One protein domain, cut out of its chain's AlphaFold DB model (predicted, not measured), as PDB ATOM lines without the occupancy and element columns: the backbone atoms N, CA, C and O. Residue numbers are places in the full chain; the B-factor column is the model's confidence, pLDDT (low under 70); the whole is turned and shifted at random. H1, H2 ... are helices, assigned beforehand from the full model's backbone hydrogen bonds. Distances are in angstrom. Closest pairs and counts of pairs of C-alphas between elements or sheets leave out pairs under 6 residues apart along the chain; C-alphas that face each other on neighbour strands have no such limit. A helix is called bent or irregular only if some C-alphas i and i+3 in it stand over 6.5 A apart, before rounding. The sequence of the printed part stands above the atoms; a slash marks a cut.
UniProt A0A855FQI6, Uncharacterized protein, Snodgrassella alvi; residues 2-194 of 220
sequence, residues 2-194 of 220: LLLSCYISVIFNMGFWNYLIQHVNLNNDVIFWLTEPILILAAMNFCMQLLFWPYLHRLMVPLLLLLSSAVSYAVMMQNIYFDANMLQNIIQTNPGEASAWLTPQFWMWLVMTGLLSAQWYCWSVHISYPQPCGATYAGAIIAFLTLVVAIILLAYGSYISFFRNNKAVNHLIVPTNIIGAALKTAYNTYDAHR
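AT A GLANCE: This is residues 2 to 194 of the 220 residues of an uncharacterized protein of Snodgrassella alvi (UniProt A0A855FQI6). Look for an open V of two long helix pairs, each pair side by side and running opposite ways: H3 with H8 in one arm, H4 with H7 in the other. H1 is placed between the arms, H2 begins beside residues 72 to 77 of H4 and runs away from it, H9 and H10 lead back from the open end of the first arm, and H11 heads away from H4 with H5 packed across it. The printed part has 193 residues with eleven named helices, H1 to H11 in that order, and no named strand: an all helix domain. It is compact, with a radius of gyration of the C-alphas of 18.0 A and spans of 53 by 46 by 42 A.

IN THESE COORDINATES: Find C-alpha 30 at (7.135, -8.945, -9.641); from there H3, the longest helix, runs 32.1 A to residue 51. It has a kink of 36 degrees near residue 37 and is only just irregular, with C-alphas 34 and 37 6.9 A apart. H4 takes residues 57 to 77 over 29.0 A, H7 residues 104 to 124 over 28.4 A and H8 residues 134 to 154 over 29.9 A. Before H3 come H1, residues 2 to 12, starting at C-alpha 2 (-16.027, -17.877, -15.693), and H2, residues 14 to 23. H5 is residues 84 to 92, H6 residues 95 to 99, H9 residues 156 to 165 and H10 residues 167 to 171. H11, residues 176 to 192, runs 23.9 A to C-alpha 192 at (-20.303, -9.700, 23.526).

HOW THE PARTS SIT: H3 touches H8 at a shallow tilt of 25 degrees, opposite ways, closest at the C-alphas of Ala 42 and Phe 144, 5.6 A. With residues 40 to 48 alone H3 touches H1, at a steep tilt of 61 degrees; C-alphas 5 and 45 are closest, 5.1 A. H3 and H9 only just touch, with 3 pairs of C-alphas within 8 A, and only at their ends, C-alphas 32 and 158 being closest at 5.7 A. The hub is H4; it touches H7 at a shallow tilt of 24 degrees, opposite ways, with C-alphas 66 and 114 closest at 4.4 A. With residues 72 to 77 alone H4 touches H2, closest at C-alphas 15 and 76, 4.0 A. H5 touches H11, with residues 180 to 185 of H11 alone, closest at C-alphas 84 and 181, 4.1 A. H6 is close to H5 but not clearly touching, and H10 stands so to H2, with C-alphas 16 and 169 closest at 7.0 A. Every O i to N i+4 pair is within hydrogen-bond range in H1, H2, H5, H6, H8, H9 and H11; the counts are 16 of 18 in H3, 16 of 17 in H4, 15 of 17 in H7 and 0 of 1 in H10, where 1 of 2 O i to N i+3 pairs is.

THE WHOLE: The C-alphas of Gly 96 and Cys 133, the two farthest apart, are 53.2 A apart. The printed part has no cut, and no link is long. Residues 91 to 97 and 130 to 136 stand free, and residues 126 to 135 have a pLDDT under 70.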
ATOM      1  N   LEU A   2     -17.225 -18.675 -15.373       88.94
ATOM      2  CA  LEU A   2     -16.027 -17.877 -15.693       88.94
ATOM      3  C   LEU A   2     -16.303 -16.415 -16.061       88.94
ATOM      4  O   LEU A   2     -15.644 -15.537 -15.520       88.94
ATOM      5  N   LEU A   3     -17.309 -16.143 -16.899       90.62
ATOM      6  CA  LEU A   3     -17.684 -14.770 -17.256       90.62
ATOM      7  C   LEU A   3     -18.060 -13.929 -16.025       90.62
ATOM      8  O   LEU A   3     -17.577 -12.813 -15.869       90.62
ATOM      9  N   LEU A   4     -18.876 -14.492 -15.128       90.06
ATOM     10  CA  LEU A   4     -19.287 -13.848 -13.880       90.06
ATOM     11  C   LEU A   4     -18.083 -13.599 -12.963       90.06
ATOM     12  O   LEU A   4     -17.935 -12.515 -12.414       90.06
ATOM     13  N   SER A   5     -17.195 -14.584 -12.828       93.12
ATOM     14  CA  SER A   5     -15.980 -14.451 -12.023       93.12
ATOM     15  C   SER A   5     -15.031 -13.404 -12.590       93.12
ATOM     16  O   SER A   5     -14.488 -12.627 -11.818       93.12
ATOM     17  N   CYS A   6     -14.869 -13.339 -13.913       95.06
ATOM     18  CA  CYS A   6     -14.086 -12.302 -14.583       95.06
ATOM     19  C   CYS A   6     -14.693 -10.917 -14.338       95.06
ATOM     20  O   CYS A   6     -13.993 -10.004 -13.912       95.06
ATOM     21  N   TYR A   7     -16.012 -10.793 -14.495       94.44
ATOM     22  CA  TYR A   7     -16.737  -9.561 -14.205       94.44
ATOM     23  C   TYR A   7     -16.505  -9.081 -12.765       94.44
ATOM     24  O   TYR A   7     -16.088  -7.946 -12.558       94.44
ATOM     25  N   ILE A   8     -16.697  -9.952 -11.770       94.00
ATOM     26  CA  ILE A   8     -16.477  -9.623 -10.353       94.00
ATOM     27  C   ILE A   8     -15.003  -9.287 -10.090       94.00
ATOM     28  O   ILE A   8     -14.701  -8.299  -9.421       94.00
ATOM     29  N   SER A   9     -14.083 -10.075 -10.649       95.06
ATOM     30  CA  SER A   9     -12.637  -9.890 -10.477       95.06
ATOM     31  C   SER A   9     -12.142  -8.576 -11.065       95.06
ATOM     32  O   SER A   9     -11.212  -8.007 -10.524       95.06
ATOM     33  N   VAL A  10     -12.733  -8.079 -12.152       94.62
ATOM     34  CA  VAL A  10     -12.280  -6.840 -12.800       94.62
ATOM     35  C   VAL A  10     -13.078  -5.640 -12.301       94.62
ATOM     36  O   VAL A  10     -12.497  -4.676 -11.814       94.62
ATOM     37  N   ILE A  11     -14.409  -5.698 -12.392       95.12
ATOM     38  CA  ILE A  11     -15.281  -4.545 -12.150       95.12
ATOM     39  C   ILE A  11     -15.435  -4.264 -10.658       95.12
ATOM     40  O   ILE A  11     -15.243  -3.132 -10.225       95.12
ATOM     41  N   PHE A  12     -15.749  -5.275  -9.847       94.94
ATOM     42  CA  PHE A  12     -15.986  -5.036  -8.420       94.94
ATOM     43  C   PHE A  12     -14.703  -4.881  -7.608       94.94
ATOM     44  O   PHE A  12     -14.706  -4.196  -6.587       94.94
ATOM     45  N   ASN A  13     -13.596  -5.444  -8.084       96.19
ATOM     46  CA  ASN A  13     -12.300  -5.333  -7.424       96.19
ATOM     47  C   ASN A  13     -11.435  -4.185  -7.978       96.19
ATOM     48  O   ASN A  13     -10.240  -4.155  -7.711       96.19
ATOM     49  N   MET A  14     -12.001  -3.206  -8.701       94.44
ATOM     50  CA  MET A  14     -11.234  -2.040  -9.181       94.44
ATOM     51  C   MET A  14     -10.490  -1.308  -8.057       94.44
ATOM     52  O   MET A  14      -9.320  -0.973  -8.217       94.44
ATOM     53  N   GLY A  15     -11.131  -1.098  -6.901       93.56
ATOM     54  CA  GLY A  15     -10.478  -0.466  -5.750       93.56
ATOM     55  C   GLY A  15      -9.289  -1.275  -5.216       93.56
ATOM     56  O   GLY A  15      -8.254  -0.706  -4.881       93.56
ATOM     57  N   PHE A  16      -9.393  -2.605  -5.228       95.25
ATOM     58  CA  PHE A  16      -8.281  -3.494  -4.899       95.25
ATOM     59  C   PHE A  16      -7.136  -3.380  -5.921       95.25
ATOM     60  O   PHE A  16      -5.987  -3.207  -5.521       95.25
ATOM     61  N   TRP A  17      -7.425  -3.401  -7.228       95.31
ATOM     62  CA  TRP A  17      -6.392  -3.250  -8.262       95.31
ATOM     63  C   TRP A  17      -5.681  -1.902  -8.163       95.31
ATOM     64  O   TRP A  17      -4.455  -1.854  -8.220       95.31
ATOM     65  N   ASN A  18      -6.431  -0.820  -7.937       94.12
ATOM     66  CA  ASN A  18      -5.867   0.511  -7.714       94.12
ATOM     67  C   ASN A  18      -4.938   0.533  -6.498       94.12
ATOM     68  O   ASN A  18      -3.846   1.095  -6.572       94.12
ATOM     69  N   TYR A  19      -5.338  -0.114  -5.401       93.81
ATOM     70  CA  TYR A  19      -4.492  -0.241  -4.222       93.81
ATOM     71  C   TYR A  19      -3.193  -0.987  -4.542       93.81
ATOM     72  O   TYR A  19      -2.117  -0.517  -4.169       93.81
ATOM     73  N   LEU A  20      -3.264  -2.111  -5.264       93.62
ATOM     74  CA  LEU A  20      -2.065  -2.861  -5.629       93.62
ATOM     75  C   LEU A  20      -1.120  -2.047  -6.517       93.62
ATOM     76  O   LEU A  20       0.073  -2.022  -6.238       93.62
ATOM     77  N   ILE A  21      -1.631  -1.339  -7.531       92.88
ATOM     78  CA  ILE A  21      -0.810  -0.482  -8.411       92.88
ATOM     79  C   ILE A  21      -0.017   0.549  -7.595       92.88
ATOM     80  O   ILE A  21       1.112   0.880  -7.948       92.88
ATOM     81  N   GLN A  22      -0.593   1.052  -6.502       91.19
ATOM     82  CA  GLN A  22       0.033   2.061  -5.647       91.19
ATOM     83  C   GLN A  22       1.026   1.483  -4.624       91.19
ATOM     84  O   GLN A  22       1.930   2.199  -4.201       91.19
ATOM     85  N   HIS A  23       0.864   0.222  -4.206       90.94
ATOM     86  CA  HIS A  23       1.611  -0.363  -3.078       90.94
ATOM     87  C   HIS A  23       2.570  -1.491  -3.471       90.94
ATOM     88  O   HIS A  23       3.433  -1.865  -2.677       90.94
ATOM     89  N   VAL A  24       2.438  -2.055  -4.671       91.06
ATOM     90  CA  VAL A  24       3.339  -3.091  -5.180       91.06
ATOM     91  C   VAL A  24       4.629  -2.444  -5.663       91.06
ATOM     92  O   VAL A  24       4.626  -1.585  -6.544       91.06
ATOM     93  N   ASN A  25       5.760  -2.898  -5.122       87.94
ATOM     94  CA  ASN A  25       7.066  -2.495  -5.617       87.94
ATOM     95  C   ASN A  25       7.566  -3.523  -6.637       87.94
ATOM     96  O   ASN A  25       7.999  -4.616  -6.268       87.94
ATOM     97  N   LEU A  26       7.556  -3.157  -7.922       83.69
ATOM     98  CA  LEU A  26       7.974  -4.039  -9.017       83.69
ATOM     99  C   LEU A  26       9.435  -4.504  -8.932       83.69
ATOM    100  O   LEU A  26       9.803  -5.392  -9.678       83.69
ATOM    101  N   ASN A  27      10.288  -3.975  -8.056       82.81
ATOM    102  CA  ASN A  27      11.634  -4.535  -7.895       82.81
ATOM    103  C   ASN A  27      11.642  -5.800  -7.025       82.81
ATOM    104  O   ASN A  27      12.466  -6.685  -7.238       82.81
ATOM    105  N   ASN A  28      10.718  -5.897  -6.065       82.44
ATOM    106  CA  ASN A  28      10.688  -6.978  -5.076       82.44
ATOM    107  C   ASN A  28       9.489  -7.921  -5.263       82.44
ATOM    108  O   ASN A  28       9.585  -9.103  -4.945       82.44
ATOM    109  N   ASP A  29       8.384  -7.423  -5.824       87.25
ATOM    110  CA  ASP A  29       7.087  -8.105  -5.825       87.25
ATOM    111  C   ASP A  29       6.603  -8.495  -7.240       87.25
ATOM    112  O   ASP A  29       5.413  -8.735  -7.441       87.25
ATOM    113  N   VAL A  30       7.499  -8.599  -8.239       90.94
ATOM    114  CA  VAL A  30       7.135  -8.945  -9.641       90.94
ATOM    115  C   VAL A  30       6.318 -10.228  -9.722       90.94
ATOM    116  O   VAL A  30       5.313 -10.283 -10.428       90.94
ATOM    117  N   ILE A  31       6.765 -11.270  -9.014       92.38
ATOM    118  CA  ILE A  31       6.118 -12.586  -9.049       92.38
ATOM    119  C   ILE A  31       4.682 -12.455  -8.546       92.38
ATOM    120  O   ILE A  31       3.771 -12.912  -9.224       92.38
ATOM    121  N   PHE A  32       4.486 -11.768  -7.414       93.50
ATOM    122  CA  PHE A  32       3.162 -11.501  -6.859       93.50
ATOM    123  C   PHE A  32       2.295 -10.724  -7.858       93.50
ATOM    124  O   PHE A  32       1.195 -11.161  -8.178       93.50
ATOM    125  N   TRP A  33       2.815  -9.631  -8.424       93.12
ATOM    126  CA  TRP A  33       2.094  -8.800  -9.393       93.12
ATOM    127  C   TRP A  33       1.606  -9.581 -10.622       93.12
ATOM    128  O   TRP A  33       0.484  -9.380 -11.081       93.12
ATOM    129  N   LEU A  34       2.434 -10.489 -11.148       93.38
ATOM    130  CA  LEU A  34       2.089 -11.306 -12.314       93.38
ATOM    131  C   LEU A  34       1.099 -12.427 -11.983       93.38
ATOM    132  O   LEU A  34       0.238 -12.742 -12.806       93.38
ATOM    133  N   THR A  35       1.212 -13.051 -10.808       95.69
ATOM    134  CA  THR A  35       0.346 -14.176 -10.430       95.69
ATOM    135  C   THR A  35      -1.006 -13.735  -9.877       95.69
ATOM    136  O   THR A  35      -1.973 -14.490  -9.983       95.69
ATOM    137  N   GLU A  36      -1.107 -12.524  -9.327       94.62
ATOM    138  CA  GLU A  36      -2.301 -12.051  -8.623       94.62
ATOM    139  C   GLU A  36      -3.580 -11.983  -9.479       94.62
ATOM    140  O   GLU A  36      -4.619 -12.469  -9.020       94.62
ATOM    141  N   PRO A  37      -3.558 -11.498 -10.738       95.38
ATOM    142  CA  PRO A  37      -4.728 -11.547 -11.623       95.38
ATOM    143  C   PRO A  37      -5.271 -12.960 -11.833       95.38
ATOM    144  O   PRO A  37      -6.486 -13.173 -11.851       95.38
ATOM    145  N   ILE A  38      -4.373 -13.939 -11.960       96.06
ATOM    146  CA  ILE A  38      -4.736 -15.344 -12.159       96.06
ATOM    147  C   ILE A  38      -5.304 -15.917 -10.858       96.06
ATOM    148  O   ILE A  38      -6.329 -16.601 -10.892       96.06
ATOM    149  N   LEU A  39      -4.677 -15.605  -9.718       96.00
ATOM    150  CA  LEU A  39      -5.128 -16.059  -8.407       96.00
ATOM    151  C   LEU A  39      -6.544 -15.565  -8.104       96.00
ATOM    152  O   LEU A  39      -7.402 -16.378  -7.761       96.00
ATOM    153  N   ILE A  40      -6.806 -14.264  -8.255       95.19
ATOM    154  CA  ILE A  40      -8.129 -13.695  -7.976       95.19
ATOM    155  C   ILE A  40      -9.179 -14.276  -8.907       95.19
ATOM    156  O   ILE A  40     -10.240 -14.679  -8.435       95.19
ATOM    157  N   LEU A  41      -8.891 -14.394 -10.206       96.25
ATOM    158  CA  LEU A  41      -9.844 -14.991 -11.135       96.25
ATOM    159  C   LEU A  41     -10.178 -16.438 -10.746       96.25
ATOM    160  O   LEU A  41     -11.353 -16.816 -10.733       96.25
ATOM    161  N   ALA A  42      -9.163 -17.236 -10.399       95.81
ATOM    162  CA  ALA A  42      -9.337 -18.621  -9.976       95.81
ATOM    163  C   ALA A  42     -10.107 -18.728  -8.651       95.81
ATOM    164  O   ALA A  42     -11.057 -19.507  -8.559       95.81
ATOM    165  N   ALA A  43      -9.765 -17.903  -7.658       94.44
ATOM    166  CA  ALA A  43     -10.432 -17.857  -6.361       94.44
ATOM    167  C   ALA A  43     -11.896 -17.413  -6.489       94.44
ATOM    168  O   ALA A  43     -12.791 -18.059  -5.945       94.44
ATOM    169  N   MET A  44     -12.175 -16.368  -7.274       93.69
ATOM    170  CA  MET A  44     -13.541 -15.920  -7.547       93.69
ATOM    171  C   MET A  44     -14.330 -16.984  -8.302       93.69
ATOM    172  O   MET A  44     -15.521 -17.162  -8.053       93.69
ATOM    173  N   ASN A  45     -13.697 -17.728  -9.208       93.50
ATOM    174  CA  ASN A  45     -14.366 -18.823  -9.893       93.50
ATOM    175  C   ASN A  45     -14.703 -19.988  -8.972       93.50
ATOM    176  O   ASN A  45     -15.843 -20.452  -8.988       93.50
ATOM    177  N   PHE A  46     -13.758 -20.389  -8.128       92.62
ATOM    178  CA  PHE A  46     -13.980 -21.375  -7.081       92.62
ATOM    179  C   PHE A  46     -15.142 -20.965  -6.161       92.62
ATOM    180  O   PHE A  46     -16.102 -21.720  -6.008       92.62
ATOM    181  N   CYS A  47     -15.129 -19.736  -5.635       89.94
ATOM    182  CA  CYS A  47     -16.195 -19.213  -4.776       89.94
ATOM    183  C   CYS A  47     -17.563 -19.190  -5.474       89.94
ATOM    184  O   CYS A  47     -18.563 -19.594  -4.882       89.94
ATOM    185  N   MET A  48     -17.627 -18.747  -6.735       87.62
ATOM    186  CA  MET A  48     -18.888 -18.701  -7.485       87.62
ATOM    187  C   MET A  48     -19.445 -20.094  -7.764       87.62
ATOM    188  O   MET A  48     -20.657 -20.268  -7.721       87.62
ATOM    189  N   GLN A  49     -18.586 -21.084  -8.023       87.75
ATOM    190  CA  GLN A  49     -19.024 -22.474  -8.142       87.75
ATOM    191  C   GLN A  49     -19.567 -22.985  -6.800       87.75
ATOM    192  O   GLN A  49     -20.662 -23.527  -6.753       87.75
ATOM    193  N   LEU A  50     -18.900 -22.738  -5.671       85.44
ATOM    194  CA  LEU A  50     -19.457 -23.137  -4.367       85.44
ATOM    195  C   LEU A  50     -20.835 -22.515  -4.086       85.44
ATOM    196  O   LEU A  50     -21.711 -23.174  -3.530       85.44
ATOM    197  N   LEU A  51     -21.045 -21.267  -4.510       81.81
ATOM    198  CA  LEU A  51     -22.311 -20.554  -4.340       81.81
ATOM    199  C   LEU A  51     -23.419 -21.032  -5.294       81.81
ATOM    200  O   LEU A  51     -24.597 -20.736  -5.085       81.81
ATOM    201  N   PHE A  52     -23.066 -21.769  -6.348       80.00
ATOM    202  CA  PHE A  52     -23.996 -22.212  -7.380       80.00
ATOM    203  C   PHE A  52     -24.775 -23.467  -6.968       80.00
ATOM    204  O   PHE A  52     -24.811 -24.475  -7.671       80.00
ATOM    205  N   TRP A  53     -25.413 -23.413  -5.799       76.31
ATOM    206  CA  TRP A  53     -26.290 -24.481  -5.334       76.31
ATOM    207  C   TRP A  53     -27.606 -24.478  -6.135       76.31
ATOM    208  O   TRP A  53     -28.151 -23.392  -6.389       76.31
ATOM    209  N   PRO A  54     -28.148 -25.651  -6.534       71.75
ATOM    210  CA  PRO A  54     -29.403 -25.742  -7.280       71.75
ATOM    211  C   PRO A  54     -30.521 -24.939  -6.600       71.75
ATOM    212  O   PRO A  54     -30.705 -25.010  -5.386       71.75
ATOM    213  N   TYR A  55     -31.248 -24.147  -7.394       74.56
ATOM    214  CA  TYR A  55     -32.302 -23.197  -6.990       74.56
ATOM    215  C   TYR A  55     -31.853 -21.982  -6.160       74.56
ATOM    216  O   TYR A  55     -32.312 -20.871  -6.428       74.56
ATOM    217  N   LEU A  56     -30.934 -22.146  -5.207       83.56
ATOM    218  CA  LEU A  56     -30.511 -21.071  -4.302       83.56
ATOM    219  C   LEU A  56     -29.674 -19.990  -5.014       83.56
ATOM    220  O   LEU A  56     -29.778 -18.801  -4.701       83.56
ATOM    221  N   HIS A  57     -28.925 -20.378  -6.050       84.62
ATOM    222  CA  HIS A  57     -28.125 -19.463  -6.873       84.62
ATOM    223  C   HIS A  57     -28.956 -18.352  -7.556       84.62
ATOM    224  O   HIS A  57     -28.397 -17.312  -7.913       84.62
ATOM    225  N   ARG A  58     -30.275 -18.550  -7.755       85.12
ATOM    226  CA  ARG A  58     -31.174 -17.543  -8.354       85.12
ATOM    227  C   ARG A  58     -31.407 -16.348  -7.439       85.12
ATOM    228  O   ARG A  58     -31.678 -15.268  -7.940       85.12
ATOM    229  N   LEU A  59     -31.298 -16.541  -6.125       88.88
ATOM    230  CA  LEU A  59     -31.429 -15.469  -5.140       88.88
ATOM    231  C   LEU A  59     -30.057 -14.969  -4.683       88.88
ATOM    232  O   LEU A  59     -29.816 -13.764  -4.651       88.88
ATOM    233  N   MET A  60     -29.145 -15.892  -4.361       90.25
ATOM    234  CA  MET A  60     -27.857 -15.531  -3.767       90.25
ATOM    235  C   MET A  60     -26.965 -14.738  -4.717       90.25
ATOM    236  O   MET A  60     -26.353 -13.771  -4.281       90.25
ATOM    237  N   VAL A  61     -26.886 -15.111  -6.000       90.56
ATOM    238  CA  VAL A  61     -25.980 -14.431  -6.939       90.56
ATOM    239  C   VAL A  61     -26.431 -12.993  -7.226       90.56
ATOM    240  O   VAL A  61     -25.601 -12.103  -7.068       90.56
ATOM    241  N   PRO A  62     -27.706 -12.703  -7.560       92.69
ATOM    242  CA  PRO A  62     -28.172 -11.321  -7.719       92.69
ATOM    243  C   PRO A  62     -27.971 -10.461  -6.470       92.69
ATOM    244  O   PRO A  62     -27.494  -9.333  -6.571       92.69
ATOM    245  N   LEU A  63     -28.279 -11.003  -5.286       93.38
ATOM    246  CA  LEU A  63     -28.068 -10.301  -4.021       93.38
ATOM    247  C   LEU A  63     -26.580 -10.000  -3.811       93.38
ATOM    248  O   LEU A  63     -26.217  -8.872  -3.480       93.38
ATOM    249  N   LEU A  64     -25.711 -10.982  -4.062       93.12
ATOM    250  CA  LEU A  64     -24.269 -10.808  -3.966       93.12
ATOM    251  C   LEU A  64     -23.761  -9.758  -4.955       93.12
ATOM    252  O   LEU A  64     -22.922  -8.957  -4.568       93.12
ATOM    253  N   LEU A  65     -24.267  -9.718  -6.191       94.56
ATOM    254  CA  LEU A  65     -23.898  -8.708  -7.190       94.56
ATOM    255  C   LEU A  65     -24.285  -7.292  -6.743       94.56
ATOM    256  O   LEU A  65     -23.475  -6.374  -6.859       94.56
ATOM    257  N   LEU A  66     -25.483  -7.119  -6.178       96.12
ATOM    258  CA  LEU A  66     -25.940  -5.831  -5.652       96.12
ATOM    259  C   LEU A  66     -25.083  -5.364  -4.470       96.12
ATOM    260  O   LEU A  66     -24.591  -4.236  -4.477       96.12
ATOM    261  N   LEU A  67     -24.849  -6.240  -3.487       95.06
ATOM    262  CA  LEU A  67     -23.991  -5.922  -2.342       95.06
ATOM    263  C   LEU A  67     -22.547  -5.652  -2.780       95.06
ATOM    264  O   LEU A  67     -21.932  -4.694  -2.321       95.06
ATOM    265  N   SER A  68     -22.020  -6.461  -3.700       95.88
ATOM    266  CA  SER A  68     -20.671  -6.295  -4.247       95.88
ATOM    267  C   SER A  68     -20.517  -4.966  -4.966       95.88
ATOM    268  O   SER A  68     -19.500  -4.312  -4.799       95.88
ATOM    269  N   SER A  69     -21.525  -4.541  -5.726       96.50
ATOM    270  CA  SER A  69     -21.522  -3.244  -6.396       96.50
ATOM    271  C   SER A  69     -21.503  -2.084  -5.395       96.50
ATOM    272  O   SER A  69     -20.664  -1.189  -5.519       96.50
ATOM    273  N   ALA A  70     -22.358  -2.133  -4.366       94.50
ATOM    274  CA  ALA A  70     -22.401  -1.115  -3.318       94.50
ATOM    275  C   ALA A  70     -21.064  -1.008  -2.565       94.50
ATOM    276  O   ALA A  70     -20.518   0.084  -2.403       94.50
ATOM    277  N   VAL A  71     -20.505  -2.148  -2.150       94.75
ATOM    278  CA  VAL A  71     -19.223  -2.190  -1.434       94.75
ATOM    279  C   VAL A  71     -18.063  -1.818  -2.351       94.75
ATOM    280  O   VAL A  71     -17.186  -1.073  -1.934       94.75
ATOM    281  N   SER A  72     -18.073  -2.250  -3.612       95.75
ATOM    282  CA  SER A  72     -17.068  -1.860  -4.604       95.75
ATOM    283  C   SER A  72     -16.999  -0.343  -4.770       95.75
ATOM    284  O   SER A  72     -15.904   0.214  -4.789       95.75
ATOM    285  N   TYR A  73     -18.148   0.341  -4.805       94.88
ATOM    286  CA  TYR A  73     -18.185   1.801  -4.841       94.88
ATOM    287  C   TYR A  73     -17.554   2.427  -3.594       94.88
ATOM    288  O   TYR A  73     -16.713   3.315  -3.714       94.88
ATOM    289  N   ALA A  74     -17.929   1.954  -2.400       92.31
ATOM    290  CA  ALA A  74     -17.371   2.447  -1.142       92.31
ATOM    291  C   ALA A  74     -15.844   2.244  -1.083       92.31
ATOM    292  O   ALA A  74     -15.093   3.150  -0.722       92.31
ATOM    293  N   VAL A  75     -15.365   1.081  -1.520       93.69
ATOM    294  CA  VAL A  75     -13.933   0.770  -1.581       93.69
ATOM    295  C   VAL A  75     -13.220   1.660  -2.603       93.69
ATOM    296  O   VAL A  75     -12.176   2.227  -2.300       93.69
ATOM    297  N   MET A  76     -13.772   1.812  -3.808       92.69
ATOM    298  CA  MET A  76     -13.105   2.496  -4.919       92.69
ATOM    299  C   MET A  76     -13.158   4.024  -4.816       92.69
ATOM    300  O   MET A  76     -12.148   4.682  -5.042       92.69
ATOM    301  N   MET A  77     -14.327   4.597  -4.526       89.19
ATOM    302  CA  MET A  77     -14.546   6.050  -4.564       89.19
ATOM    303  C   MET A  77     -14.374   6.703  -3.196       89.19
ATOM    304  O   MET A  77     -13.951   7.854  -3.114       89.19
ATOM    305  N   GLN A  78     -14.691   5.980  -2.120       85.75
ATOM    306  CA  GLN A  78     -14.611   6.500  -0.752       85.75
ATOM    307  C   GLN A  78     -13.374   5.977   0.003       85.75
ATOM    308  O   GLN A  78     -13.151   6.385   1.138       85.75
ATOM    309  N   ASN A  79     -12.543   5.127  -0.624       87.62
ATOM    310  CA  ASN A  79     -11.336   4.520  -0.037       87.62
ATOM    311  C   ASN A  79     -11.602   3.813   1.303       87.62
ATOM    312  O   ASN A  79     -10.790   3.851   2.229       87.62
ATOM    313  N   ILE A  80     -12.768   3.180   1.411       87.88
ATOM    314  CA  ILE A  80     -13.199   2.506   2.630       87.88
ATOM    315  C   ILE A  80     -12.663   1.078   2.671       87.88
ATOM    316  O   ILE A  80     -12.826   0.304   1.730       87.88
ATOM    317  N   TYR A  81     -12.114   0.693   3.821       91.50
ATOM    318  CA  TYR A  81     -11.869  -0.705   4.155       91.50
ATOM    319  C   TYR A  81     -13.155  -1.323   4.704       91.50
ATOM    320  O   TYR A  81     -13.641  -0.924   5.763       91.50
ATOM    321  N   PHE A  82     -13.719  -2.292   3.984       91.25
ATOM    322  CA  PHE A  82     -14.948  -2.950   4.415       91.25
ATOM    323  C   PHE A  82     -14.618  -4.075   5.404       91.25
ATOM    324  O   PHE A  82     -14.343  -5.215   5.023       91.25
ATOM    325  N   ASP A  83     -14.588  -3.739   6.692       92.50
ATOM    326  CA  ASP A  83     -14.323  -4.664   7.791       92.50
ATOM    327  C   ASP A  83     -15.539  -4.824   8.726       92.50
ATOM    328  O   ASP A  83     -16.627  -4.295   8.487       92.50
ATOM    329  N   ALA A  84     -15.369  -5.603   9.799       91.00
ATOM    330  CA  ALA A  84     -16.432  -5.840  10.776       91.00
ATOM    331  C   ALA A  84     -16.893  -4.546  11.468       91.00
ATOM    332  O   ALA A  84     -18.086  -4.384  11.718       91.00
ATOM    333  N   ASN A  85     -15.966  -3.623  11.741       90.25
ATOM    334  CA  ASN A  85     -16.288  -2.338  12.356       90.25
ATOM    335  C   ASN A  85     -17.119  -1.489  11.397       90.25
ATOM    336  O   ASN A  85     -18.124  -0.921  11.804       90.25
ATOM    337  N   MET A  86     -16.760  -1.466  10.114       90.12
ATOM    338  CA  MET A  86     -17.521  -0.744   9.104       90.12
ATOM    339  C   MET A  86     -18.943  -1.290   8.968       90.12
ATOM    340  O   MET A  86     -19.906  -0.528   8.926       90.12
ATOM    341  N   LEU A  87     -19.097  -2.616   8.969       91.00
ATOM    342  CA  LEU A  87     -20.418  -3.231   8.951       91.00
ATOM    343  C   LEU A  87     -21.222  -2.912  10.223       91.00
ATOM    344  O   LEU A  87     -22.414  -2.629  10.127       91.00
ATOM    345  N   GLN A  88     -20.591  -2.931  11.403       89.75
ATOM    346  CA  GLN A  88     -21.244  -2.524  12.654       89.75
ATOM    347  C   GLN A  88     -21.680  -1.063  12.614       89.75
ATOM    348  O   GLN A  88     -22.817  -0.777  12.984       89.75
ATOM    349  N   ASN A  89     -20.822  -0.176  12.103       88.75
ATOM    350  CA  ASN A  89     -21.144   1.231  11.920       88.75
ATOM    351  C   ASN A  89     -22.406   1.349  11.076       88.75
ATOM    352  O   ASN A  89     -23.385   1.886  11.572       88.75
ATOM    353  N   ILE A  90     -22.449   0.751   9.878       88.12
ATOM    354  CA  ILE A  90     -23.622   0.795   8.984       88.12
ATOM    355  C   ILE A  90     -24.899   0.307   9.687       88.12
ATOM    356  O   ILE A  90     -25.943   0.943   9.565       88.12
ATOM    357  N   ILE A  91     -24.826  -0.793  10.442       87.75
ATOM    358  CA  ILE A  91     -25.981  -1.355  11.165       87.75
ATOM    359  C   ILE A  91     -26.479  -0.410  12.271       87.75
ATOM    360  O   ILE A  91     -27.678  -0.344  12.526       87.75
ATOM    361  N   GLN A  92     -25.570   0.304  12.932       86.19
ATOM    362  CA  GLN A  92     -25.872   1.217  14.040       86.19
ATOM    363  C   GLN A  92     -26.100   2.670  13.586       86.19
ATOM    364  O   GLN A  92     -26.448   3.519  14.405       86.19
ATOM    365  N   THR A  93     -25.896   2.972  12.300       84.12
ATOM    366  CA  THR A  93     -25.831   4.341  11.770       84.12
ATOM    367  C   THR A  93     -27.188   5.047  11.821       84.12
ATOM    368  O   THR A  93     -28.229   4.480  11.484       84.12
ATOM    369  N   ASN A  94     -27.170   6.338  12.169       81.56
ATOM    370  CA  ASN A  94     -28.331   7.221  12.073       81.56
ATOM    371  C   ASN A  94     -28.631   7.567  10.594       81.56
ATOM    372  O   ASN A  94     -27.698   7.894   9.859       81.56
ATOM    373  N   PRO A  95     -29.899   7.573  10.132       73.69
ATOM    374  CA  PRO A  95     -30.270   7.928   8.756       73.69
ATOM    375  C   PRO A  95     -29.596   9.189   8.179       73.69
ATOM    376  O   PRO A  95     -29.330   9.229   6.978       73.69
ATOM    377  N   GLY A  96     -29.271  10.191   9.007       73.12
ATOM    378  CA  GLY A  96     -28.522  11.376   8.567       73.12
ATOM    379  C   GLY A  96     -27.111  11.054   8.055       73.12
ATOM    380  O   GLY A  96     -26.743  11.469   6.958       73.12
ATOM    381  N   GLU A  97     -26.349  10.251   8.796       74.44
ATOM    382  CA  GLU A  97     -24.999   9.813   8.418       74.44
ATOM    383  C   GLU A  97     -25.027   8.809   7.259       74.44
ATOM    384  O   GLU A  97     -24.207   8.901   6.347       74.44
ATOM    385  N   ALA A  98     -26.017   7.912   7.229       73.00
ATOM    386  CA  ALA A  98     -26.177   6.952   6.135       73.00
ATOM    387  C   ALA A  98     -26.455   7.647   4.790       73.00
ATOM    388  O   ALA A  98     -25.968   7.215   3.744       73.00
ATOM    389  N   SER A  99     -27.208   8.751   4.804       79.38
ATOM    390  CA  SER A  99     -27.556   9.491   3.585       79.38
ATOM    391  C   SER A  99     -26.342  10.122   2.892       79.38
ATOM    392  O   SER A  99     -26.315  10.200   1.664       79.38
ATOM    393  N   ALA A 100     -25.299  10.482   3.650       79.81
ATOM    394  CA  ALA A 100     -24.075  11.075   3.109       79.81
ATOM    395  C   ALA A 100     -23.298  10.118   2.185       79.81
ATOM    396  O   ALA A 100     -22.510  10.552   1.346       79.81
ATOM    397  N   TRP A 101     -23.545   8.812   2.302       78.25
ATOM    398  CA  TRP A 101     -22.899   7.778   1.500       78.25
ATOM    399  C   TRP A 101     -23.646   7.539   0.180       78.25
ATOM    400  O   TRP A 101     -23.044   7.150  -0.824       78.25
ATOM    401  N   LEU A 102     -24.950   7.831   0.163       86.94
ATOM    402  CA  LEU A 102     -25.882   7.585  -0.940       86.94
ATOM    403  C   LEU A 102     -25.886   8.733  -1.959       86.94
ATOM    404  O   LEU A 102     -26.915   9.328  -2.276       86.94
ATOM    405  N   THR A 103     -24.705   9.035  -2.488       91.62
ATOM    406  CA  THR A 103     -24.513  10.052  -3.532       91.62
ATOM    407  C   THR A 103     -25.180   9.662  -4.867       91.62
ATOM    408  O   THR A 103     -25.392   8.478  -5.137       91.62
ATOM    409  N   PRO A 104     -25.480  10.614  -5.770       92.88
ATOM    410  CA  PRO A 104     -25.961  10.288  -7.117       92.88
ATOM    411  C   PRO A 104     -25.024   9.341  -7.886       92.88
ATOM    412  O   PRO A 104     -25.483   8.449  -8.599       92.88
ATOM    413  N   GLN A 105     -23.709   9.486  -7.697       93.81
ATOM    414  CA  GLN A 105     -22.693   8.613  -8.283       93.81
ATOM    415  C   GLN A 105     -22.773   7.185  -7.728       93.81
ATOM    416  O   GLN A 105     -22.623   6.234  -8.496       93.81
ATOM    417  N   PHE A 106     -23.075   7.021  -6.432       93.81
ATOM    418  CA  PHE A 106     -23.341   5.709  -5.835       93.81
ATOM    419  C   PHE A 106     -24.511   5.020  -6.540       93.81
ATOM    420  O   PHE A 106     -24.377   3.880  -6.976       93.81
ATOM    421  N   TRP A 107     -25.637   5.719  -6.718       95.25
ATOM    422  CA  TRP A 107     -26.808   5.151  -7.388       95.25
ATOM    423  C   TRP A 107     -26.534   4.808  -8.850       95.25
ATOM    424  O   TRP A 107     -26.923   3.736  -9.309       95.25
ATOM    425  N   MET A 108     -25.816   5.673  -9.570       95.69
ATOM    426  CA  MET A 108     -25.402   5.398 -10.945       95.69
ATOM    427  C   MET A 108     -24.531   4.138 -11.020       95.69
ATOM    428  O   MET A 108     -24.790   3.259 -11.842       95.69
ATOM    429  N   TRP A 109     -23.539   4.011 -10.137       95.38
ATOM    430  CA  TRP A 109     -22.680   2.830 -10.069       95.38
ATOM    431  C   TRP A 109     -23.467   1.568  -9.713       95.38
ATOM    432  O   TRP A 109     -23.304   0.540 -10.375       95.38
ATOM    433  N   LEU A 110     -24.348   1.655  -8.714       96.25
ATOM    434  CA  LEU A 110     -25.183   0.552  -8.250       96.25
ATOM    435  C   LEU A 110     -26.104   0.042  -9.355       96.25
ATOM    436  O   LEU A 110     -26.222  -1.165  -9.557       96.25
ATOM    437  N   VAL A 111     -26.732   0.947 -10.106       96.44
ATOM    438  CA  VAL A 111     -27.593   0.574 -11.228       96.44
ATOM    439  C   VAL A 111     -26.766  -0.069 -12.338       96.44
ATOM    440  O   VAL A 111     -27.090  -1.170 -12.778       96.44
ATOM    441  N   MET A 112     -25.671   0.574 -12.752       95.00
ATOM    442  CA  MET A 112     -24.876   0.128 -13.899       95.00
ATOM    443  C   MET A 112     -24.142  -1.191 -13.655       95.00
ATOM    444  O   MET A 112     -24.067  -2.032 -14.548       95.00
ATOM    445  N   THR A 113     -23.584  -1.376 -12.459       94.94
ATOM    446  CA  THR A 113     -22.727  -2.529 -12.153       94.94
ATOM    447  C   THR A 113     -23.426  -3.582 -11.295       94.94
ATOM    448  O   THR A 113     -23.137  -4.766 -11.423       94.94
ATOM    449  N   GLY A 114     -24.384  -3.200 -10.452       94.62
ATOM    450  CA  GLY A 114     -25.142  -4.127  -9.613       94.62
ATOM    451  C   GLY A 114     -26.444  -4.562 -10.274       94.62
ATOM    452  O   GLY A 114     -26.620  -5.731 -10.598       94.62
ATOM    453  N   LEU A 115     -27.366  -3.619 -10.483       94.69
ATOM    454  CA  LEU A 115     -28.730  -3.931 -10.914       94.69
ATOM    455  C   LEU A 115     -28.775  -4.497 -12.336       94.69
ATOM    456  O   LEU A 115     -29.429  -5.513 -12.561       94.69
ATOM    457  N   LEU A 116     -28.055  -3.885 -13.282       93.19
ATOM    458  CA  LEU A 116     -27.994  -4.383 -14.657       93.19
ATOM    459  C   LEU A 116     -27.350  -5.771 -14.735       93.19
ATOM    460  O   LEU A 116     -27.871  -6.637 -15.435       93.19
ATOM    461  N   SER A 117     -26.255  -6.015 -14.008       92.56
ATOM    462  CA  SER A 117     -25.585  -7.324 -14.027       92.56
ATOM    463  C   SER A 117     -26.430  -8.408 -13.350       92.56
ATOM    464  O   SER A 117     -26.540  -9.519 -13.873       92.56
ATOM    465  N   ALA A 118     -27.103  -8.074 -12.244       92.94
ATOM    466  CA  ALA A 118     -28.044  -8.952 -11.557       92.94
ATOM    467  C   ALA A 118     -29.242  -9.310 -12.446       92.94
ATOM    468  O   ALA A 118     -29.588 -10.486 -12.571       92.94
ATOM    469  N   GLN A 119     -29.832  -8.319 -13.115       91.81
ATOM    470  CA  GLN A 119     -30.945  -8.543 -14.029       91.81
ATOM    471  C   GLN A 119     -30.520  -9.381 -15.234       91.81
ATOM    472  O   GLN A 119     -31.205 -10.333 -15.610       91.81
ATOM    473  N   TRP A 120     -29.354  -9.074 -15.809       89.62
ATOM    474  CA  TRP A 120     -28.808  -9.829 -16.927       89.62
ATOM    475  C   TRP A 120     -28.560 -11.296 -16.555       89.62
ATOM    476  O   TRP A 120     -28.896 -12.194 -17.332       89.62
ATOM    477  N   TYR A 121     -28.051 -11.552 -15.348       88.88
ATOM    478  CA  TYR A 121     -27.905 -12.900 -14.809       88.88
ATOM    479  C   TYR A 121     -29.261 -13.609 -14.674       88.88
ATOM    480  O   TYR A 121     -29.408 -14.727 -15.169       88.88
ATOM    481  N   CYS A 122     -30.270 -12.962 -14.082       87.62
ATOM    482  CA  CYS A 122     -31.610 -13.539 -13.930       87.62
ATOM    483  C   CYS A 122     -32.264 -13.899 -15.272       87.62
ATOM    484  O   CYS A 122     -32.946 -14.916 -15.362       87.62
ATOM    485  N   TRP A 123     -32.050 -13.090 -16.311       86.50
ATOM    486  CA  TRP A 123     -32.612 -13.328 -17.644       86.50
ATOM    487  C   TRP A 123     -31.823 -14.336 -18.478       86.50
ATOM    488  O   TRP A 123     -32.409 -15.101 -19.238       86.50
ATOM    489  N   SER A 124     -30.497 -14.351 -18.361       80.12
ATOM    490  CA  SER A 124     -29.652 -15.180 -19.231       80.12
ATOM    491  C   SER A 124     -29.467 -16.593 -18.702       80.12
ATOM    492  O   SER A 124     -29.243 -17.522 -19.476       80.12
ATOM    493  N   VAL A 125     -29.545 -16.782 -17.385       76.19
ATOM    494  CA  VAL A 125     -29.220 -18.059 -16.749       76.19
ATOM    495  C   VAL A 125     -30.445 -18.973 -16.732       76.19
ATOM    496  O   VAL A 125     -31.139 -19.136 -15.730       76.19
ATOM    497  N   HIS A 126     -30.676 -19.626 -17.868       66.88
ATOM    498  CA  HIS A 126     -31.569 -20.775 -17.974       66.88
ATOM    499  C   HIS A 126     -30.757 -22.049 -17.733       66.88
ATOM    500  O   HIS A 126     -30.071 -22.550 -18.621       66.88
ATOM    501  N   ILE A 127     -30.783 -22.557 -16.500       63.75
ATOM    502  CA  ILE A 127     -30.081 -23.801 -16.161       63.75
ATOM    503  C   ILE A 127     -30.961 -24.975 -16.548       63.75
ATOM    504  O   ILE A 127     -31.929 -25.299 -15.860       63.75
ATOM    505  N   SER A 128     -30.575 -25.637 -17.630       59.41
ATOM    506  CA  SER A 128     -30.931 -27.030 -17.851       59.41
ATOM    507  C   SER A 128     -30.051 -27.864 -16.932       59.41
ATOM    508  O   SER A 128     -28.852 -27.956 -17.176       59.41
ATOM    509  N   TYR A 129     -30.617 -28.414 -15.856       61.62
ATOM    510  CA  TYR A 129     -29.909 -29.347 -14.979       61.62
ATOM    511  C   TYR A 129     -29.564 -30.599 -15.792       61.62
ATOM    512  O   TYR A 129     -30.477 -31.359 -16.130       61.62
ATOM    513  N   PRO A 130     -28.292 -30.826 -16.167       53.38
ATOM    514  CA  PRO A 130     -27.941 -32.040 -16.877       53.38
ATOM    515  C   PRO A 130     -28.123 -33.224 -15.921       53.38
ATOM    516  O   PRO A 130     -27.843 -33.118 -14.725       53.38
ATOM    517  N   GLN A 131     -28.578 -34.354 -16.462       57.34
ATOM    518  CA  GLN A 131     -28.517 -35.683 -15.837       57.34
ATOM    519  C   GLN A 131     -27.130 -35.938 -15.191       57.34
ATOM    520  O   GLN A 131     -26.143 -35.313 -15.592       57.34
ATOM    521  N   PRO A 132     -27.025 -36.812 -14.172       53.09
ATOM    522  CA  PRO A 132     -26.074 -36.677 -13.073       53.09
ATOM    523  C   PRO A 132     -24.655 -37.093 -13.469       53.09
ATOM    524  O   PRO A 132     -24.160 -38.141 -13.076       53.09
ATOM    525  N   CYS A 133     -23.944 -36.226 -14.177       50.97
ATOM    526  CA  CYS A 133     -22.487 -36.257 -14.228       50.97
ATOM    527  C   CYS A 133     -21.938 -35.211 -13.253       50.97
ATOM    528  O   CYS A 133     -21.209 -34.304 -13.641       50.97
ATOM    529  N   GLY A 134     -22.266 -35.341 -11.960       59.66
ATOM    530  CA  GLY A 134     -21.680 -34.512 -10.893       59.66
ATOM    531  C   GLY A 134     -20.143 -34.540 -10.877       59.66
ATOM    532  O   GLY A 134     -19.516 -33.617 -10.363       59.66
ATOM    533  N   ALA A 135     -19.537 -35.544 -11.520       63.66
ATOM    534  CA  ALA A 135     -18.104 -35.652 -11.761       63.66
ATOM    535  C   ALA A 135     -17.507 -34.465 -12.542       63.66
ATOM    536  O   ALA A 135     -16.398 -34.044 -12.222       63.66
ATOM    537  N   THR A 136     -18.211 -33.883 -13.523       74.75
ATOM    538  CA  THR A 136     -17.665 -32.746 -14.296       74.75
ATOM    539  C   THR A 136     -17.685 -31.453 -13.485       74.75
ATOM    540  O   THR A 136     -16.736 -30.673 -13.534       74.75
ATOM    541  N   TYR A 137     -18.730 -31.256 -12.681       79.69
ATOM    542  CA  TYR A 137     -18.862 -30.102 -11.796       79.69
ATOM    543  C   TYR A 137     -17.877 -30.151 -10.624       79.69
ATOM    544  O   TYR A 137     -17.145 -29.195 -10.382       79.69
ATOM    545  N   ALA A 138     -17.798 -31.295  -9.937       84.25
ATOM    546  CA  ALA A 138     -16.827 -31.507  -8.870       84.25
ATOM    547  C   ALA A 138     -15.386 -31.407  -9.396       84.25
ATOM    548  O   ALA A 138     -14.537 -30.799  -8.747       84.25
ATOM    549  N   GLY A 139     -15.122 -31.930 -10.601       86.75
ATOM    550  CA  GLY A 139     -13.830 -31.796 -11.271       86.75
ATOM    551  C   GLY A 139     -13.436 -30.339 -11.516       86.75
ATOM    552  O   GLY A 139     -12.290 -29.975 -11.270       86.75
ATOM    553  N   ALA A 140     -14.381 -29.484 -11.923       87.06
ATOM    554  CA  ALA A 140     -14.128 -28.056 -12.096       87.06
ATOM    555  C   ALA A 140     -13.803 -27.361 -10.762       87.06
ATOM    556  O   ALA A 140     -12.819 -26.626 -10.688       87.06
ATOM    557  N   ILE A 141     -14.562 -27.632  -9.694       90.19
ATOM    558  CA  ILE A 141     -14.286 -27.077  -8.357       90.19
ATOM    559  C   ILE A 141     -12.882 -27.472  -7.893       90.19
ATOM    560  O   ILE A 141     -12.109 -26.611  -7.469       90.19
ATOM    561  N   ILE A 142     -12.540 -28.759  -8.008       92.88
ATOM    562  CA  ILE A 142     -11.226 -29.276  -7.619       92.88
ATOM    563  C   ILE A 142     -10.128 -28.629  -8.465       92.88
ATOM    564  O   ILE A 142      -9.125 -28.212  -7.903       92.88
ATOM    565  N   ALA A 143     -10.317 -28.481  -9.778       93.38
ATOM    566  CA  ALA A 143      -9.325 -27.873 -10.665       93.38
ATOM    567  C   ALA A 143      -9.020 -26.404 -10.318       93.38
ATOM    568  O   ALA A 143      -7.861 -25.994 -10.323       93.38
ATOM    569  N   PHE A 144     -10.034 -25.597  -9.990       94.44
ATOM    570  CA  PHE A 144      -9.793 -24.213  -9.566       94.44
ATOM    571  C   PHE A 144      -9.208 -24.134  -8.157       94.44
ATOM    572  O   PHE A 144      -8.345 -23.293  -7.910       94.44
ATOM    573  N   LEU A 145      -9.610 -25.028  -7.249       95.62
ATOM    574  CA  LEU A 145      -9.007 -25.119  -5.922       95.62
ATOM    575  C   LEU A 145      -7.521 -25.491  -6.007       95.62
ATOM    576  O   LEU A 145      -6.691 -24.848  -5.367       95.62
ATOM    577  N   THR A 146      -7.168 -26.498  -6.812       96.69
ATOM    578  CA  THR A 146      -5.771 -26.901  -7.007       96.69
ATOM    579  C   THR A 146      -4.966 -25.798  -7.673       96.69
ATOM    580  O   THR A 146      -3.832 -25.575  -7.263       96.69
ATOM    581  N   LEU A 147      -5.543 -25.058  -8.625       96.50
ATOM    582  CA  LEU A 147      -4.895 -23.896  -9.233       96.50
ATOM    583  C   LEU A 147      -4.596 -22.795  -8.201       96.50
ATOM    584  O   LEU A 147      -3.472 -22.303  -8.153       96.50
ATOM    585  N   VAL A 148      -5.567 -22.445  -7.349       96.56
ATOM    586  CA  VAL A 148      -5.379 -21.465  -6.262       96.56
ATOM    587  C   VAL A 148      -4.253 -21.908  -5.326       96.56
ATOM    588  O   VAL A 148      -3.327 -21.141  -5.063       96.56
ATOM    589  N   VAL A 149      -4.299 -23.159  -4.860       96.88
ATOM    590  CA  VAL A 149      -3.279 -23.713  -3.958       96.88
ATOM    591  C   VAL A 149      -1.907 -23.747  -4.631       96.88
ATOM    592  O   VAL A 149      -0.920 -23.357  -4.014       96.88
ATOM    593  N   ALA A 150      -1.829 -24.158  -5.898       97.19
ATOM    594  CA  ALA A 150      -0.579 -24.217  -6.644       97.19
ATOM    595  C   ALA A 150       0.071 -22.834  -6.772       97.19
ATOM    596  O   ALA A 150       1.260 -22.704  -6.492       97.19
ATOM    597  N   ILE A 151      -0.695 -21.797  -7.124       96.25
ATOM    598  CA  ILE A 151      -0.173 -20.427  -7.232       96.25
ATOM    599  C   ILE A 151       0.365 -19.943  -5.880       96.25
ATOM    600  O   ILE A 151       1.496 -19.462  -5.809       96.25
ATOM    601  N   ILE A 152      -0.408 -20.124  -4.801       94.75
ATOM    602  CA  ILE A 152       0.002 -19.704  -3.453       94.75
ATOM    603  C   ILE A 152       1.277 -20.430  -3.015       94.75
ATOM    604  O   ILE A 152       2.162 -19.798  -2.447       94.75
ATOM    605  N   LEU A 153       1.401 -21.735  -3.272       95.50
ATOM    606  CA  LEU A 153       2.589 -22.502  -2.890       95.50
ATOM    607  C   LEU A 153       3.821 -22.115  -3.717       95.50
ATOM    608  O   LEU A 153       4.902 -21.954  -3.154       95.50
ATOM    609  N   LEU A 154       3.666 -21.928  -5.031       95.12
ATOM    610  CA  LEU A 154       4.766 -21.555  -5.926       95.12
ATOM    611  C   LEU A 154       5.300 -20.141  -5.644       95.12
ATOM    612  O   LEU A 154       6.494 -19.902  -5.802       95.12
ATOM    613  N   ALA A 155       4.440 -19.221  -5.201       94.12
ATOM    614  CA  ALA A 155       4.793 -17.829  -4.913       94.12
ATOM    615  C   ALA A 155       4.739 -17.473  -3.409       94.12
ATOM    616  O   ALA A 155       4.691 -16.296  -3.047       94.12
ATOM    617  N   TYR A 156       4.769 -18.471  -2.519       93.12
ATOM    618  CA  TYR A 156       4.478 -18.334  -1.083       93.12
ATOM    619  C   TYR A 156       5.222 -17.186  -0.387       93.12
ATOM    620  O   TYR A 156       4.617 -16.398   0.344       93.12
ATOM    621  N   GLY A 157       6.530 -17.059  -0.637       92.69
ATOM    622  CA  GLY A 157       7.359 -16.012  -0.035       92.69
ATOM    623  C   GLY A 157       6.904 -14.596  -0.407       92.69
ATOM    624  O   GLY A 157       6.801 -13.736   0.470       92.69
ATOM    625  N   SER A 158       6.570 -14.373  -1.681       92.62
ATOM    626  CA  SER A 158       6.104 -13.076  -2.191       92.62
ATOM    627  C   SER A 158       4.740 -12.712  -1.606       92.62
ATOM    628  O   SER A 158       4.554 -11.601  -1.113       92.62
ATOM    629  N   TYR A 159       3.816 -13.678  -1.567       92.75
ATOM    630  CA  TYR A 159       2.491 -13.501  -0.971       92.75
ATOM    631  C   TYR A 159       2.577 -13.133   0.513       92.75
ATOM    632  O   TYR A 159       2.007 -12.130   0.940       92.75
ATOM    633  N   ILE A 160       3.327 -13.892   1.316       91.44
ATOM    634  CA  ILE A 160       3.443 -13.595   2.750       91.44
ATOM    635  C   ILE A 160       4.091 -12.241   3.000       91.44
ATOM    636  O   ILE A 160       3.615 -11.499   3.859       91.44
ATOM    637  N   SER A 161       5.160 -11.908   2.275       91.62
ATOM    638  CA  SER A 161       5.819 -10.610   2.420       91.62
ATOM    639  C   SER A 161       4.838  -9.467   2.146       91.62
ATOM    640  O   SER A 161       4.666  -8.584   2.993       91.62
ATOM    641  N   PHE A 162       4.119  -9.537   1.021       92.19
ATOM    642  CA  PHE A 162       3.169  -8.509   0.617       92.19
ATOM    643  C   PHE A 162       2.008  -8.363   1.609       92.19
ATOM    644  O   PHE A 162       1.762  -7.266   2.113       92.19
ATOM    645  N   PHE A 163       1.328  -9.460   1.961       90.56
ATOM    646  CA  PHE A 163       0.180  -9.423   2.875       90.56
ATOM    647  C   PHE A 163       0.568  -9.057   4.315       90.56
ATOM    648  O   PHE A 163      -0.230  -8.449   5.034       90.56
ATOM    649  N   ARG A 164       1.796  -9.374   4.756       90.94
ATOM    650  CA  ARG A 164       2.301  -8.952   6.073       90.94
ATOM    651  C   ARG A 164       2.499  -7.440   6.142       90.94
ATOM    652  O   ARG A 164       2.206  -6.849   7.183       90.94
ATOM    653  N   ASN A 165       2.975  -6.841   5.053       91.75
ATOM    654  CA  ASN A 165       3.209  -5.402   4.958       91.75
ATOM    655  C   ASN A 165       1.906  -4.630   4.682       91.75
ATOM    656  O   ASN A 165       1.729  -3.532   5.198       91.75
ATOM    657  N   ASN A 166       0.961  -5.231   3.951       92.12
ATOM    658  CA  ASN A 166      -0.281  -4.596   3.507       92.12
ATOM    659  C   ASN A 166      -1.527  -5.316   4.051       92.12
ATOM    660  O   ASN A 166      -2.366  -5.817   3.303       92.12
ATOM    661  N   LYS A 167      -1.687  -5.357   5.379       88.50
ATOM    662  CA  LYS A 167      -2.807  -6.071   6.034       88.50
ATOM    663  C   LYS A 167      -4.192  -5.589   5.593       88.50
ATOM    664  O   LYS A 167      -5.151  -6.356   5.625       88.50
ATOM    665  N   ALA A 168      -4.287  -4.323   5.193       88.12
ATOM    666  CA  ALA A 168      -5.539  -3.684   4.818       88.12
ATOM    667  C   ALA A 168      -6.123  -4.235   3.498       88.12
ATOM    668  O   ALA A 168      -7.334  -4.179   3.297       88.12
ATOM    669  N   VAL A 169      -5.289  -4.856   2.651       91.50
ATOM    670  CA  VAL A 169      -5.665  -5.426   1.343       91.50
ATOM    671  C   VAL A 169      -6.830  -6.406   1.442       91.50
ATOM    672  O   VAL A 169      -7.738  -6.377   0.613       91.50
ATOM    673  N   ASN A 170      -6.856  -7.235   2.487       87.94
ATOM    674  CA  ASN A 170      -7.900  -8.245   2.680       87.94
ATOM    675  C   ASN A 170      -9.310  -7.642   2.806       87.94
ATOM    676  O   ASN A 170     -10.296  -8.312   2.509       87.94
ATOM    677  N   HIS A 171      -9.415  -6.381   3.229       91.75
ATOM    678  CA  HIS A 171     -10.685  -5.669   3.385       91.75
ATOM    679  C   HIS A 171     -11.152  -4.972   2.096       91.75
ATOM    680  O   HIS A 171     -12.258  -4.432   2.050       91.75
ATOM    681  N   LEU A 172     -10.333  -5.007   1.040       93.94
ATOM    682  CA  LEU A 172     -10.625  -4.409  -0.265       93.94
ATOM    683  C   LEU A 172     -11.188  -5.423  -1.269       93.94
ATOM    684  O   LEU A 172     -11.877  -5.027  -2.207       93.94
ATOM    685  N   ILE A 173     -10.901  -6.717  -1.086       94.62
ATOM    686  CA  ILE A 173     -11.288  -7.764  -2.038       94.62
ATOM    687  C   ILE A 173     -12.786  -8.065  -1.901       94.62
ATOM    688  O   ILE A 173     -13.242  -8.603  -0.888       94.62
ATOM    689  N   VAL A 174     -13.546  -7.763  -2.950       94.12
ATOM    690  CA  VAL A 174     -14.993  -7.984  -3.050       94.12
ATOM    691  C   VAL A 174     -15.263  -9.306  -3.782       94.12
ATOM    692  O   VAL A 174     -14.665  -9.550  -4.830       94.12
ATOM    693  N   PRO A 175     -16.177 -10.174  -3.305       91.25
ATOM    694  CA  PRO A 175     -17.075 -10.020  -2.153       91.25
ATOM    695  C   PRO A 175     -16.557 -10.636  -0.846       91.25
ATOM    696  O   PRO A 175     -17.300 -10.717   0.133       91.25
ATOM    697  N   THR A 176     -15.318 -11.125  -0.811       91.88
ATOM    698  CA  THR A 176     -14.769 -11.804   0.373       91.88
ATOM    699  C   THR A 176     -14.771 -10.913   1.612       91.88
ATOM    700  O   THR A 176     -15.026 -11.404   2.710       91.88
ATOM    701  N   ASN A 177     -14.571  -9.606   1.441       93.69
ATOM    702  CA  ASN A 177     -14.657  -8.617   2.509       93.69
ATOM    703  C   ASN A 177     -16.062  -8.532   3.129       93.69
ATOM    704  O   ASN A 177     -16.174  -8.463   4.348       93.69
ATOM    705  N   ILE A 178     -17.127  -8.635   2.329       93.31
ATOM    706  CA  ILE A 178     -18.521  -8.635   2.798       93.31
ATOM    707  C   ILE A 178     -18.773  -9.849   3.689       93.31
ATOM    708  O   ILE A 178     -19.272  -9.716   4.805       93.31
ATOM    709  N   ILE A 179     -18.391 -11.032   3.204       92.00
ATOM    710  CA  ILE A 179     -18.573 -12.298   3.922       92.00
ATOM    711  C   ILE A 179     -17.742 -12.289   5.211       92.00
ATOM    712  O   ILE A 179     -18.254 -12.610   6.281       92.00
ATOM    713  N   GLY A 180     -16.475 -11.876   5.126       92.06
ATOM    714  CA  GLY A 180     -15.575 -11.789   6.274       92.06
ATOM    715  C   GLY A 180     -16.057 -10.797   7.332       92.06
ATOM    716  O   GLY A 180     -16.054 -11.124   8.518       92.06
ATOM    717  N   ALA A 181     -16.523  -9.616   6.916       93.19
ATOM    718  CA  ALA A 181     -17.111  -8.622   7.808       93.19
ATOM    719  C   ALA A 181     -18.384  -9.158   8.473       93.19
ATOM    720  O   ALA A 181     -18.503  -9.079   9.690       93.19
ATOM    721  N   ALA A 182     -19.293  -9.774   7.711       93.12
ATOM    722  CA  ALA A 182     -20.531 -10.342   8.241       93.12
ATOM    723  C   ALA A 182     -20.272 -11.437   9.285       93.12
ATOM    724  O   ALA A 182     -20.821 -11.379  10.385       93.12
ATOM    725  N   LEU A 183     -19.400 -12.402   8.973       93.44
ATOM    726  CA  LEU A 183     -19.044 -13.487   9.893       93.44
ATOM    727  C   LEU A 183     -18.370 -12.958  11.159       93.44
ATOM    728  O   LEU A 183     -18.727 -13.364  12.265       93.44
ATOM    729  N   LYS A 184     -17.418 -12.031  11.014       93.12
ATOM    730  CA  LYS A 184     -16.699 -11.457  12.153       93.12
ATOM    731  C   LYS A 184     -17.609 -10.585  13.017       93.12
ATOM    732  O   LYS A 184     -17.531 -10.668  14.236       93.12
ATOM    733  N   THR A 185     -18.514  -9.812  12.422       93.06
ATOM    734  CA  THR A 185     -19.520  -9.043  13.165       93.06
ATOM    735  C   THR A 185     -20.479  -9.960  13.913       93.06
ATOM    736  O   THR A 185     -20.716  -9.731  15.094       93.06
ATOM    737  N   ALA A 186     -20.974 -11.027  13.280       92.44
ATOM    738  CA  ALA A 186     -21.830 -12.008  13.945       92.44
ATOM    739  C   ALA A 186     -21.116 -12.685  15.126       92.44
ATOM    740  O   ALA A 186     -21.690 -12.804  16.208       92.44
ATOM    741  N   TYR A 187     -19.848 -13.066  14.938       92.50
ATOM    742  CA  TYR A 187     -19.014 -13.618  16.002       92.50
ATOM    743  C   TYR A 187     -18.820 -12.624  17.154       92.50
ATOM    744  O   TYR A 187     -19.045 -12.984  18.304       92.50
ATOM    745  N   ASN A 188     -18.468 -11.371  16.855       91.31
ATOM    746  CA  ASN A 188     -18.268 -10.330  17.863       91.31
ATOM    747  C   ASN A 188     -19.548 -10.060  18.663       91.31
ATOM    748  O   ASN A 188     -19.494  -9.926  19.881       91.31
ATOM    749  N   THR A 189     -20.705 -10.013  17.996       88.31
ATOM    750  CA  THR A 189     -21.998  -9.869  18.671       88.31
ATOM    751  C   THR A 189     -22.264 -11.060  19.583       88.31
ATOM    752  O   THR A 189     -22.676 -10.872  20.721       88.31
ATOM    753  N   TYR A 190     -22.008 -12.286  19.124       88.75
ATOM    754  CA  TYR A 190     -22.173 -13.479  19.950       88.75
ATOM    755  C   TYR A 190     -21.231 -13.487  21.168       88.75
ATOM    756  O   TYR A 190     -21.672 -13.800  22.273       88.75
ATOM    757  N   ASP A 191     -19.966 -13.097  20.993       87.94
ATOM    758  CA  ASP A 191     -18.977 -13.018  22.074       87.94
ATOM    759  C   ASP A 191     -19.331 -11.929  23.101       87.94
ATOM    760  O   ASP A 191     -19.253 -12.169  24.302       87.94
ATOM    761  N   ALA A 192     -19.848 -10.781  22.649       85.50
ATOM    762  CA  ALA A 192     -20.303  -9.700  23.526       85.50
ATOM    763  C   ALA A 192     -21.483 -10.093  24.439       85.50
ATOM    764  O   ALA A 192     -21.654  -9.505  25.504       85.50
ATOM    765  N   HIS A 193     -22.290 -11.087  24.050       83.62
ATOM    766  CA  HIS A 193     -23.389 -11.609  24.873       83.62
ATOM    767  C   HIS A 193     -22.949 -12.720  25.838       83.62
ATOM    768  O   HIS A 193     -23.767 -13.209  26.624       83.62
ATOM    769  N   ARG A 194     -21.680 -13.150  25.806       81.44
ATOM    770  CA  ARG A 194     -21.172 -14.120  26.781       81.44
ATOM    771  C   ARG A 194     -21.013 -13.445  28.145       81.44
ATOM    772  O   ARG A 194     -20.546 -12.309  28.216       81.44
TER     773      ARG A 194